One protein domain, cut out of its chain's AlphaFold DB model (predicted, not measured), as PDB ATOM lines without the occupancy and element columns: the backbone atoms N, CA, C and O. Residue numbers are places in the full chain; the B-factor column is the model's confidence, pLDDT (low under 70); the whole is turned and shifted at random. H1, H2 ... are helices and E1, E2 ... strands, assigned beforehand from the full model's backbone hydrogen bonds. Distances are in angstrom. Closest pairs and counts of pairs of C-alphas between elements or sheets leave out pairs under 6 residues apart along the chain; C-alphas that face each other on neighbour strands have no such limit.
ATOM      1  N   VAL A 234     252.079 281.434 368.451       63.19
ATOM      2  CA  VAL A 234     252.741 281.861 367.218       63.19
ATOM      3  C   VAL A 234     251.868 282.902 366.529       63.19
ATOM      4  O   VAL A 234     250.704 282.655 366.218       63.19
ATOM      5  N   ASN A 235     252.428 284.085 366.281       64.06
ATOM      6  CA  ASN A 235     251.776 285.114 365.475       64.06
ATOM      7  C   ASN A 235     252.260 284.987 364.029       64.06
ATOM      8  O   ASN A 235     253.442 285.183 363.762       64.06
ATOM      9  N   ALA A 236     251.357 284.707 363.092       58.00
ATOM     10  CA  ALA A 236     251.661 284.673 361.667       58.00
ATOM     11  C   ALA A 236     250.824 285.723 360.925       58.00
ATOM     12  O   ALA A 236     249.617 285.561 360.741       58.00
ATOM     13  N   LYS A 237     251.485 286.796 360.467       72.19
ATOM     14  CA  LYS A 237     250.930 287.923 359.684       72.19
ATOM     15  C   LYS A 237     249.707 288.616 360.306       72.19
ATOM     16  O   LYS A 237     249.832 289.731 360.792       72.19
ATOM     17  N   ARG A 238     248.524 287.998 360.224       64.12
ATOM     18  CA  ARG A 238     247.225 288.519 360.697       64.12
ATOM     19  C   ARG A 238     246.480 287.550 361.622       64.12
ATOM     20  O   ARG A 238     245.354 287.840 362.006       64.12
ATOM     21  N   SER A 239     247.099 286.425 361.971       50.56
ATOM     22  CA  SER A 239     246.492 285.383 362.796       50.56
ATOM     23  C   SER A 239     247.406 285.024 363.960       50.56
ATOM     24  O   SER A 239     248.619 284.889 363.792       50.56
ATOM     25  N   THR A 240     246.814 284.842 365.136       67.38
ATOM     26  CA  THR A 240     247.493 284.300 366.316       67.38
ATOM     27  C   THR A 240     247.039 282.864 366.508       67.38
ATOM     28  O   THR A 240     245.860 282.610 366.738       67.38
ATOM     29  N   PHE A 241     247.979 281.932 366.432       65.75
ATOM     30  CA  PHE A 241     247.758 280.526 366.733       65.75
ATOM     31  C   PHE A 241     248.219 280.265 368.163       65.75
ATOM     32  O   PHE A 241     249.329 280.646 368.537       65.75
ATOM     33  N   SER A 242     247.360 279.649 368.974       74.94
ATOM     34  CA  SER A 242     247.722 279.173 370.311       74.94
ATOM     35  C   SER A 242     247.687 277.648 370.300       74.94
ATOM     36  O   SER A 242     246.663 277.066 369.961       74.94
ATOM     37  N   GLY A 243     248.806 277.015 370.633       80.88
ATOM     38  CA  GLY A 243     248.878 275.592 370.933       80.88
ATOM     39  C   GLY A 243     248.382 275.287 372.346       80.88
ATOM     40  O   GLY A 243     248.005 276.179 373.109       80.88
ATOM     41  N   TYR A 244     248.417 274.006 372.697       83.81
ATOM     42  CA  TYR A 244     248.019 273.491 374.002       83.81
ATOM     43  C   TYR A 244     249.114 272.592 374.584       83.81
ATOM     44  O   TYR A 244     249.901 271.996 373.849       83.81
ATOM     45  N   LEU A 245     249.158 272.493 375.913       83.38
ATOM     46  CA  LEU A 245     250.034 271.570 376.636       83.38
ATOM     47  C   LEU A 245     249.176 270.493 377.286       83.38
ATOM     48  O   LEU A 245     248.276 270.807 378.068       83.38
ATOM     49  N   LEU A 246     249.476 269.234 376.970       84.88
ATOM     50  CA  LEU A 246     248.835 268.077 377.581       84.88
ATOM     51  C   LEU A 246     249.813 267.370 378.520       84.88
ATOM     52  O   LEU A 246     250.955 267.110 378.145       84.88
ATOM     53  N   ARG A 247     249.340 267.009 379.711       83.69
ATOM     54  CA  ARG A 247     250.049 266.171 380.684       83.69
ATOM     55  C   ARG A 247     249.435 264.778 380.686       83.69
ATOM     56  O   ARG A 247     248.220 264.651 380.780       83.69
ATOM     57  N   LEU A 248     250.261 263.739 380.610       84.62
ATOM     58  CA  LEU A 248     249.851 262.357 380.857       84.62
ATOM     59  C   LEU A 248     250.439 261.920 382.202       84.62
ATOM     60  O   LEU A 248     251.624 261.611 382.270       84.62
ATOM     61  N   ASP A 249     249.634 261.934 383.262       80.25
ATOM     62  CA  ASP A 249     250.094 261.653 384.632       80.25
ATOM     63  C   ASP A 249     248.947 261.109 385.504       80.25
ATOM     64  O   ASP A 249     247.813 260.965 385.052       80.25
ATOM     65  N   HIS A 250     249.214 260.774 386.766       75.38
ATOM     66  CA  HIS A 250     248.191 260.409 387.737       75.38
ATOM     67  C   HIS A 250     247.093 261.482 387.842       75.38
ATOM     68  O   HIS A 250     247.333 262.689 387.719       75.38
ATOM     69  N   GLN A 251     245.860 261.038 388.099       65.12
ATOM     70  CA  GLN A 251     244.739 261.954 388.283       65.12
ATOM     71  C   GLN A 251     244.969 262.839 389.513       65.12
ATOM     72  O   GLN A 251     245.129 262.338 390.626       65.12
ATOM     73  N   HIS A 252     244.965 264.154 389.312       60.19
ATOM     74  CA  HIS A 252     245.004 265.126 390.397       60.19
ATOM     75  C   HIS A 252     243.573 265.540 390.762       60.19
ATOM     76  O   HIS A 252     242.719 265.716 389.893       60.19
ATOM     77  N   ALA A 253     243.293 265.673 392.060       51.81
ATOM     78  CA  ALA A 253     241.976 266.086 392.537       51.81
ATOM     79  C   ALA A 253     241.639 267.503 392.036       51.81
ATOM     80  O   ALA A 253     242.385 268.442 392.305       51.81
ATOM     81  N   GLY A 254     240.510 267.652 391.336       53.44
ATOM     82  CA  GLY A 254     240.034 268.935 390.800       53.44
ATOM     83  C   GLY A 254     240.392 269.212 389.337       53.44
ATOM     84  O   GLY A 254     239.967 270.233 388.805       53.44
ATOM     85  N   GLU A 255     241.122 268.315 388.668       60.41
ATOM     86  CA  GLU A 255     241.350 268.394 387.224       60.41
ATOM     87  C   GLU A 255     240.509 267.349 386.483       60.41
ATOM     88  O   GLU A 255     240.604 266.144 386.741       60.41
ATOM     89  N   GLU A 256     239.691 267.807 385.534       61.47
ATOM     90  CA  GLU A 256     238.976 266.912 384.632       61.47
ATOM     91  C   GLU A 256     239.949 266.296 383.627       61.47
ATOM     92  O   GLU A 256     240.617 266.991 382.854       61.47
ATOM     93  N   ALA A 257     240.026 264.965 383.643       67.56
ATOM     94  CA  ALA A 257     240.746 264.223 382.628       67.56
ATOM     95  C   ALA A 257     240.061 264.419 381.271       67.56
ATOM     96  O   ALA A 257     238.845 264.282 381.130       67.56
ATOM     97  N   LEU A 258     240.864 264.672 380.245       75.06
ATOM     98  CA  LEU A 258     240.403 264.692 378.875       75.06
ATOM     99  C   LEU A 258     239.911 263.283 378.515       75.06
ATOM    100  O   LEU A 258     240.661 262.302 378.609       75.06
ATOM    101  N   ASN A 259     238.644 263.170 378.107       72.56
ATOM    102  CA  ASN A 259     238.041 261.891 377.735       72.56
ATOM    103  C   ASN A 259     238.606 261.392 376.390       72.56
ATOM    104  O   ASN A 259     238.045 261.604 375.309       72.56
ATOM    105  N   SER A 260     239.784 260.779 376.467       73.38
ATOM    106  CA  SER A 260     240.552 260.242 375.350       73.38
ATOM    107  C   SER A 260     240.424 258.721 375.273       73.38
ATOM    108  O   SER A 260     240.077 258.072 376.259       73.38
ATOM    109  N   PHE A 261     240.788 258.125 374.132       73.38
ATOM    110  CA  PHE A 261     240.828 256.662 373.994       73.38
ATOM    111  C   PHE A 261     241.611 255.991 375.112       73.38
ATOM    112  O   PHE A 261     241.159 254.994 375.657       73.38
ATOM    113  N   THR A 262     242.789 256.511 375.456       72.00
ATOM    114  CA  THR A 262     243.616 255.933 376.524       72.00
ATOM    115  C   THR A 262     242.914 255.976 377.877       72.00
ATOM    116  O   THR A 262     243.041 255.014 378.628       72.00
ATOM    117  N   THR A 263     242.127 257.026 378.123       70.06
ATOM    118  CA  THR A 263     241.335 257.228 379.340       70.06
ATOM    119  C   THR A 263     240.205 256.198 379.453       70.06
ATOM    120  O   THR A 263     240.179 255.428 380.406       70.06
ATOM    121  N   TYR A 264     239.296 256.116 378.472       73.94
ATOM    122  CA  TYR A 264     238.112 255.244 378.587       73.94
ATOM    123  C   TYR A 264     238.388 253.759 378.305       73.94
ATOM    124  O   TYR A 264     237.588 252.906 378.674       73.94
ATOM    125  N   THR A 265     239.499 253.423 377.636       77.69
ATOM    126  CA  THR A 265     239.895 252.016 377.422       77.69
ATOM    127  C   THR A 265     240.791 251.461 378.526       77.69
ATOM    128  O   THR A 265     241.207 250.306 378.423       77.69
ATOM    129  N   TYR A 266     241.113 252.264 379.551       72.38
ATOM    130  CA  TYR A 266     241.971 251.881 380.680       72.38
ATOM    131  C   TYR A 266     243.306 251.248 380.249       72.38
ATOM    132  O   TYR A 266     243.838 250.353 380.901       72.38
ATOM    133  N   LYS A 267     243.864 251.696 379.115       79.31
ATOM    134  CA  LYS A 267     245.133 251.166 378.579       79.31
ATOM    135  C   LYS A 267     246.357 251.645 379.355       79.31
ATOM    136  O   LYS A 267     247.435 251.086 379.190       79.31
ATOM    137  N   THR A 268     246.193 252.688 380.155       75.75
ATOM    138  CA  THR A 268     247.220 253.268 381.014       75.75
ATOM    139  C   THR A 268     246.572 253.684 382.337       75.75
ATOM    140  O   THR A 268     245.420 254.123 382.319       75.75
ATOM    141  N   PRO A 269     247.277 253.561 383.476       73.12
ATOM    142  CA  PRO A 269     246.813 254.107 384.751       73.12
ATOM    143  C   PRO A 269     246.900 255.645 384.810       73.12
ATOM    144  O   PRO A 269     246.452 256.244 385.786       73.12
ATOM    145  N   PHE A 270     247.495 256.285 383.798       80.12
ATOM    146  CA  PHE A 270     247.647 257.736 383.711       80.12
ATOM    147  C   PHE A 270     246.487 258.396 382.963       80.12
ATOM    148  O   PHE A 270     245.983 257.887 381.961       80.12
ATOM    149  N   MET A 271     246.115 259.582 383.425       78.56
ATOM    150  CA  MET A 271     245.106 260.448 382.840       78.56
ATOM    151  C   MET A 271     245.754 261.517 381.967       78.56
ATOM    152  O   MET A 271     246.765 262.114 382.333       78.56
ATOM    153  N   LEU A 272     245.136 261.783 380.819       83.62
ATOM    154  CA  LEU A 272     245.506 262.905 379.967       83.62
ATOM    155  C   LEU A 272     244.778 264.163 380.450       83.62
ATOM    156  O   LEU A 272     243.555 264.152 380.557       83.62
ATOM    157  N   GLN A 273     245.504 265.234 380.734       83.81
ATOM    158  CA  GLN A 273     244.994 266.495 381.280       83.81
ATOM    159  C   GLN A 273     245.495 267.668 380.441       83.81
ATOM    160  O   GLN A 273     246.566 267.595 379.843       83.81
ATOM    161  N   ILE A 274     244.722 268.753 380.398       83.38
ATOM    162  CA  ILE A 274     245.134 270.005 379.754       83.38
ATOM    163  C   ILE A 274     245.797 270.892 380.815       83.38
ATOM    164  O   ILE A 274     245.118 271.353 381.733       83.38
ATOM    165  N   GLU A 275     247.084 271.171 380.639       80.50
ATOM    166  CA  GLU A 275     247.859 272.115 381.460       80.50
ATOM    167  C   GLU A 275     247.758 273.541 380.920       80.50
ATOM    168  O   GLU A 275     247.549 274.501 381.659       80.50
ATOM    169  N   TYR A 276     247.851 273.681 379.595       80.56
ATOM    170  CA  TYR A 276     247.682 274.953 378.906       80.56
ATOM    171  C   TYR A 276     246.657 274.818 377.777       80.56
ATOM    172  O   TYR A 276     246.788 273.893 376.970       80.56
ATOM    173  N   PRO A 277     245.693 275.747 377.655       78.81
ATOM    174  CA  PRO A 277     245.440 276.870 378.563       78.81
ATOM    175  C   PRO A 277     244.901 276.411 379.929       78.81
ATOM    176  O   PRO A 277     244.173 275.418 380.032       78.81
ATOM    177  N   GLY A 278     245.269 277.147 380.983       77.75
ATOM    178  CA  GLY A 278     244.801 276.880 382.345       77.75
ATOM    179  C   GLY A 278     243.274 276.962 382.463       77.75
ATOM    180  O   GLY A 278     242.614 277.590 381.635       77.75
ATOM    181  N   SER A 279     242.705 276.350 383.502       76.94
ATOM    182  CA  SER A 279     241.249 276.166 383.661       76.94
ATOM    183  C   SER A 279     240.421 277.455 383.567       76.94
ATOM    184  O   SER A 279     239.346 277.436 382.980       76.94
ATOM    185  N   ARG A 280     240.930 278.588 384.072       78.31
ATOM    186  CA  ARG A 280     240.263 279.906 383.980       78.31
ATOM    187  C   ARG A 280     240.213 280.484 382.561       78.31
ATOM    188  O   ARG A 280     239.399 281.355 382.288       78.31
ATOM    189  N   ASN A 281     241.090 280.014 381.676       77.75
ATOM    190  CA  ASN A 281     241.289 280.542 380.326       77.75
ATOM    191  C   ASN A 281     240.720 279.617 379.238       77.75
ATOM    192  O   ASN A 281     241.079 279.763 378.069       77.75
ATOM    193  N   ARG A 282     239.881 278.640 379.605       78.88
ATOM    194  CA  ARG A 282     239.267 277.699 378.664       78.88
ATOM    195  C   ARG A 282     237.791 277.494 378.957       78.88
ATOM    196  O   ARG A 282     237.383 277.469 380.112       78.88
ATOM    197  N   ASP A 283     237.018 277.303 377.897       84.62
ATOM    198  CA  ASP A 283     235.616 276.910 377.965       84.62
ATOM    199  C   ASP A 283     235.422 275.462 377.471       84.62
ATOM    200  O   ASP A 283     236.366 274.769 377.061       84.62
ATOM    201  N   ALA A 284     234.181 274.974 377.542       85.50
ATOM    202  CA  ALA A 284     233.838 273.621 377.106       85.50
ATOM    203  C   ALA A 284     234.109 273.403 375.608       85.50
ATOM    204  O   ALA A 284     234.499 272.310 375.202       85.50
ATOM    205  N   ARG A 285     233.946 274.450 374.789       86.62
ATOM    206  CA  ARG A 285     234.183 274.388 373.347       86.62
ATOM    207  C   ARG A 285     235.664 274.180 373.045       86.62
ATOM    208  O   ARG A 285     236.000 273.248 372.324       86.62
ATOM    209  N   LEU A 286     236.541 274.998 373.622       84.94
ATOM    210  CA  LEU A 286     237.985 274.880 373.432       84.94
ATOM    211  C   LEU A 286     238.507 273.533 373.948       84.94
ATOM    212  O   LEU A 286     239.371 272.914 373.334       84.94
ATOM    213  N   THR A 287     237.947 273.047 375.057       85.12
ATOM    214  CA  THR A 287     238.272 271.722 375.603       85.12
ATOM    215  C   THR A 287     237.925 270.604 374.613       85.12
ATOM    216  O   THR A 287     238.709 269.675 374.417       85.12
ATOM    217  N   GLU A 288     236.768 270.704 373.959       86.25
ATOM    218  CA  GLU A 288     236.325 269.748 372.947       86.25
ATOM    219  C   GLU A 288     237.159 269.833 371.658       86.25
ATOM    220  O   GLU A 288     237.523 268.794 371.110       86.25
ATOM    221  N   GLU A 289     237.533 271.037 371.214       87.25
ATOM    222  CA  GLU A 289     238.432 271.247 370.068       87.25
ATOM    223  C   GLU A 289     239.797 270.573 370.311       87.25
ATOM    224  O   GLU A 289     240.223 269.731 369.520       87.25
ATOM    225  N   ILE A 290     240.424 270.818 371.470       87.50
ATOM    226  CA  ILE A 290     241.686 270.166 371.866       87.50
ATOM    227  C   ILE A 290     241.536 268.637 371.887       87.50
ATOM    228  O   ILE A 290     242.430 267.897 371.463       87.50
ATOM    229  N   ARG A 291     240.393 268.135 372.367       84.94
ATOM    230  CA  ARG A 291     240.121 266.696 372.412       84.94
ATOM    231  C   ARG A 291     240.031 266.084 371.020       84.94
ATOM    232  O   ARG A 291     240.575 264.995 370.809       84.94
ATOM    233  N   GLN A 292     239.350 266.746 370.089       85.81
ATOM    234  CA  GLN A 292     239.229 266.285 368.708       85.81
ATOM    235  C   GLN A 292     240.586 266.291 368.004       85.81
ATOM    236  O   GLN A 292     240.956 265.277 367.405       85.81
ATOM    237  N   ASP A 293     241.366 267.359 368.169       86.44
ATOM    238  CA  ASP A 293     242.715 267.466 367.611       86.44
ATOM    239  C   ASP A 293     243.619 266.323 368.094       86.44
ATOM    240  O   ASP A 293     244.249 265.628 367.290       86.44
ATOM    241  N   PHE A 294     243.620 266.042 369.402       84.81
ATOM    242  CA  PHE A 294     244.400 264.936 369.960       84.81
ATOM    243  C   PHE A 294     243.954 263.564 369.422       84.81
ATOM    244  O   PHE A 294     244.776 262.677 369.171       84.81
ATOM    245  N   GLN A 295     242.650 263.361 369.203       82.31
ATOM    246  CA  GLN A 295     242.149 262.121 368.604       82.31
ATOM    247  C   GLN A 295     242.577 261.957 367.145       82.31
ATOM    248  O   GLN A 295     242.896 260.837 366.734       82.31
ATOM    249  N   ILE A 296     242.593 263.043 366.370       84.31
ATOM    250  CA  ILE A 296     243.080 263.038 364.989       84.31
ATOM    251  C   ILE A 296     244.563 262.670 364.972       84.31
ATOM    252  O   ILE A 296     244.936 261.730 364.266       84.31
ATOM    253  N   LEU A 297     245.384 263.315 365.810       82.50
ATOM    254  CA  LEU A 297     246.806 262.989 365.957       82.50
ATOM    255  C   LEU A 297     247.004 261.497 366.254       82.50
ATOM    256  O   LEU A 297     247.765 260.810 365.573       82.50
ATOM    257  N   LYS A 298     246.255 260.954 367.217       76.12
ATOM    258  CA  LYS A 298     246.339 259.534 367.565       76.12
ATOM    259  C   LYS A 298     245.969 258.616 366.396       76.12
ATOM    260  O   LYS A 298     246.639 257.601 366.180       76.12
ATOM    261  N   LYS A 299     244.904 258.936 365.653       79.94
ATOM    262  CA  LYS A 299     244.497 258.169 364.463       79.94
ATOM    263  C   LYS A 299     245.592 258.189 363.401       79.94
ATOM    264  O   LYS A 299     245.906 257.131 362.862       79.94
ATOM    265  N   LEU A 300     246.206 259.348 363.158       78.88
ATOM    266  CA  LEU A 300     247.324 259.497 362.225       78.88
ATOM    267  C   LEU A 300     248.527 258.653 362.652       78.88
ATOM    268  O   LEU A 300     249.008 257.852 361.855       78.88
ATOM    269  N   CYS A 301     248.955 258.740 363.916       75.19
ATOM    270  CA  CYS A 301     250.053 257.920 364.435       75.19
ATOM    271  C   CYS A 301     249.754 256.419 364.318       75.19
ATOM    272  O   CYS A 301     250.605 255.651 363.880       75.19
ATOM    273  N   THR A 302     248.532 255.995 364.653       73.69
ATOM    274  CA  THR A 302     248.128 254.583 364.563       73.69
ATOM    275  C   THR A 302     248.129 254.105 363.112       73.69
ATOM    276  O   THR A 302     248.675 253.048 362.812       73.69
ATOM    277  N   HIS A 303     247.566 254.892 362.194       72.00
ATOM    278  CA  HIS A 303     247.580 254.579 360.769       72.00
ATOM    279  C   HIS A 303     249.011 254.503 360.225       72.00
ATOM    280  O   HIS A 303     249.332 253.593 359.468       72.00
ATOM    281  N   MET A 304     249.885 255.414 360.645       66.62
ATOM    282  CA  MET A 304     251.286 255.459 360.233       66.62
ATOM    283  C   MET A 304     252.074 254.230 360.715       66.62
ATOM    284  O   MET A 304     252.777 253.617 359.915       66.62
ATOM    285  N   ILE A 305     251.875 253.804 361.970       69.00
ATOM    286  CA  ILE A 305     252.444 252.557 362.517       69.00
ATOM    287  C   ILE A 305     251.937 251.340 361.734       69.00
ATOM    288  O   ILE A 305     252.726 250.494 361.325       69.00
ATOM    289  N   MET A 306     250.628 251.272 361.472       62.59
ATOM    290  CA  MET A 306     250.005 250.151 360.755       62.59
ATOM    291  C   MET A 306     250.392 250.088 359.270       62.59
ATOM    292  O   MET A 306     250.315 249.023 358.665       62.59
ATOM    293  N   THR A 307     250.793 251.213 358.671       72.38
ATOM    294  CA  THR A 307     251.179 251.309 357.251       72.38
ATOM    295  C   THR A 307     252.691 251.368 357.023       72.38
ATOM    296  O   THR A 307     253.121 251.409 355.873       72.38
ATOM    297  N   GLY A 308     253.504 251.368 358.087       56.41
ATOM    298  CA  GLY A 308     254.969 251.391 358.002       56.41
ATOM    299  C   GLY A 308     255.562 252.682 357.422       56.41
ATOM    300  O   GLY A 308     256.690 252.667 356.936       56.41
TER     301      GLY A 308
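Overview. This is residues 234 to 308 of the 315 residues of an uncharacterized protein of Blautia sp. TF12-12AT (UniProt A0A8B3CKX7). A small body, a two-strand ribbon of E3 and E4 with the long helix H2 running past it and H1 near one end, sends out two arms like a wide V: residues 235 to 241, of which 239 to 241 belong to E2, and residues 299 to 308, of which 299 to 307 belong to H2. The 75 printed residues hold E1, E2, E3, H1, E4, H2, mixed helices and strands; both two-strand sheets, E1 - E2 and E3 - E4, are antiparallel. The whole is loose, radius of gyration of the C-alphas 14.2 A, and flat, 39 by 38 by 18 A.

Along the chain. E4, residues 271 to 276, spans 15.2 A; E3, 245 to 249, 12.7 A. H2, 284 to 307, spans 34.5 A, ending at C-alpha 307 (251.179, 251.309, 357.251). H1 is 261 to 264, 5.5 A; E2, 239 to 242, 9.8 A; E1, 234 to 236, 6.3 A, beginning at C-alpha 234 (252.741, 281.861, 367.218).

Arrangement. E3 and E4 are antiparallel at 150 degrees, N 247 and O 273 within hydrogen-bond range at 2.8 A. H1 and H2 are close but not clearly touching; the closest C-alphas, of Phe 261 and Gln 295, are 7.8 A apart. E2 runs on into E3 at 11 degrees. E1 and E2 form an antiparallel hairpin at 163 degrees, N 236 and O 239 2.8 A apart. In H2 every O i to N i+4 pair is within range; H1 is too short for one.

Size, cuts and confidence. The farthest C-alphas, of Lys 237 and Tyr 266, are 42.7 A apart. The printed part has no cut; the link E3 to H1 is long. Confidence is under 70 at 18 residues, among them 251 to 257.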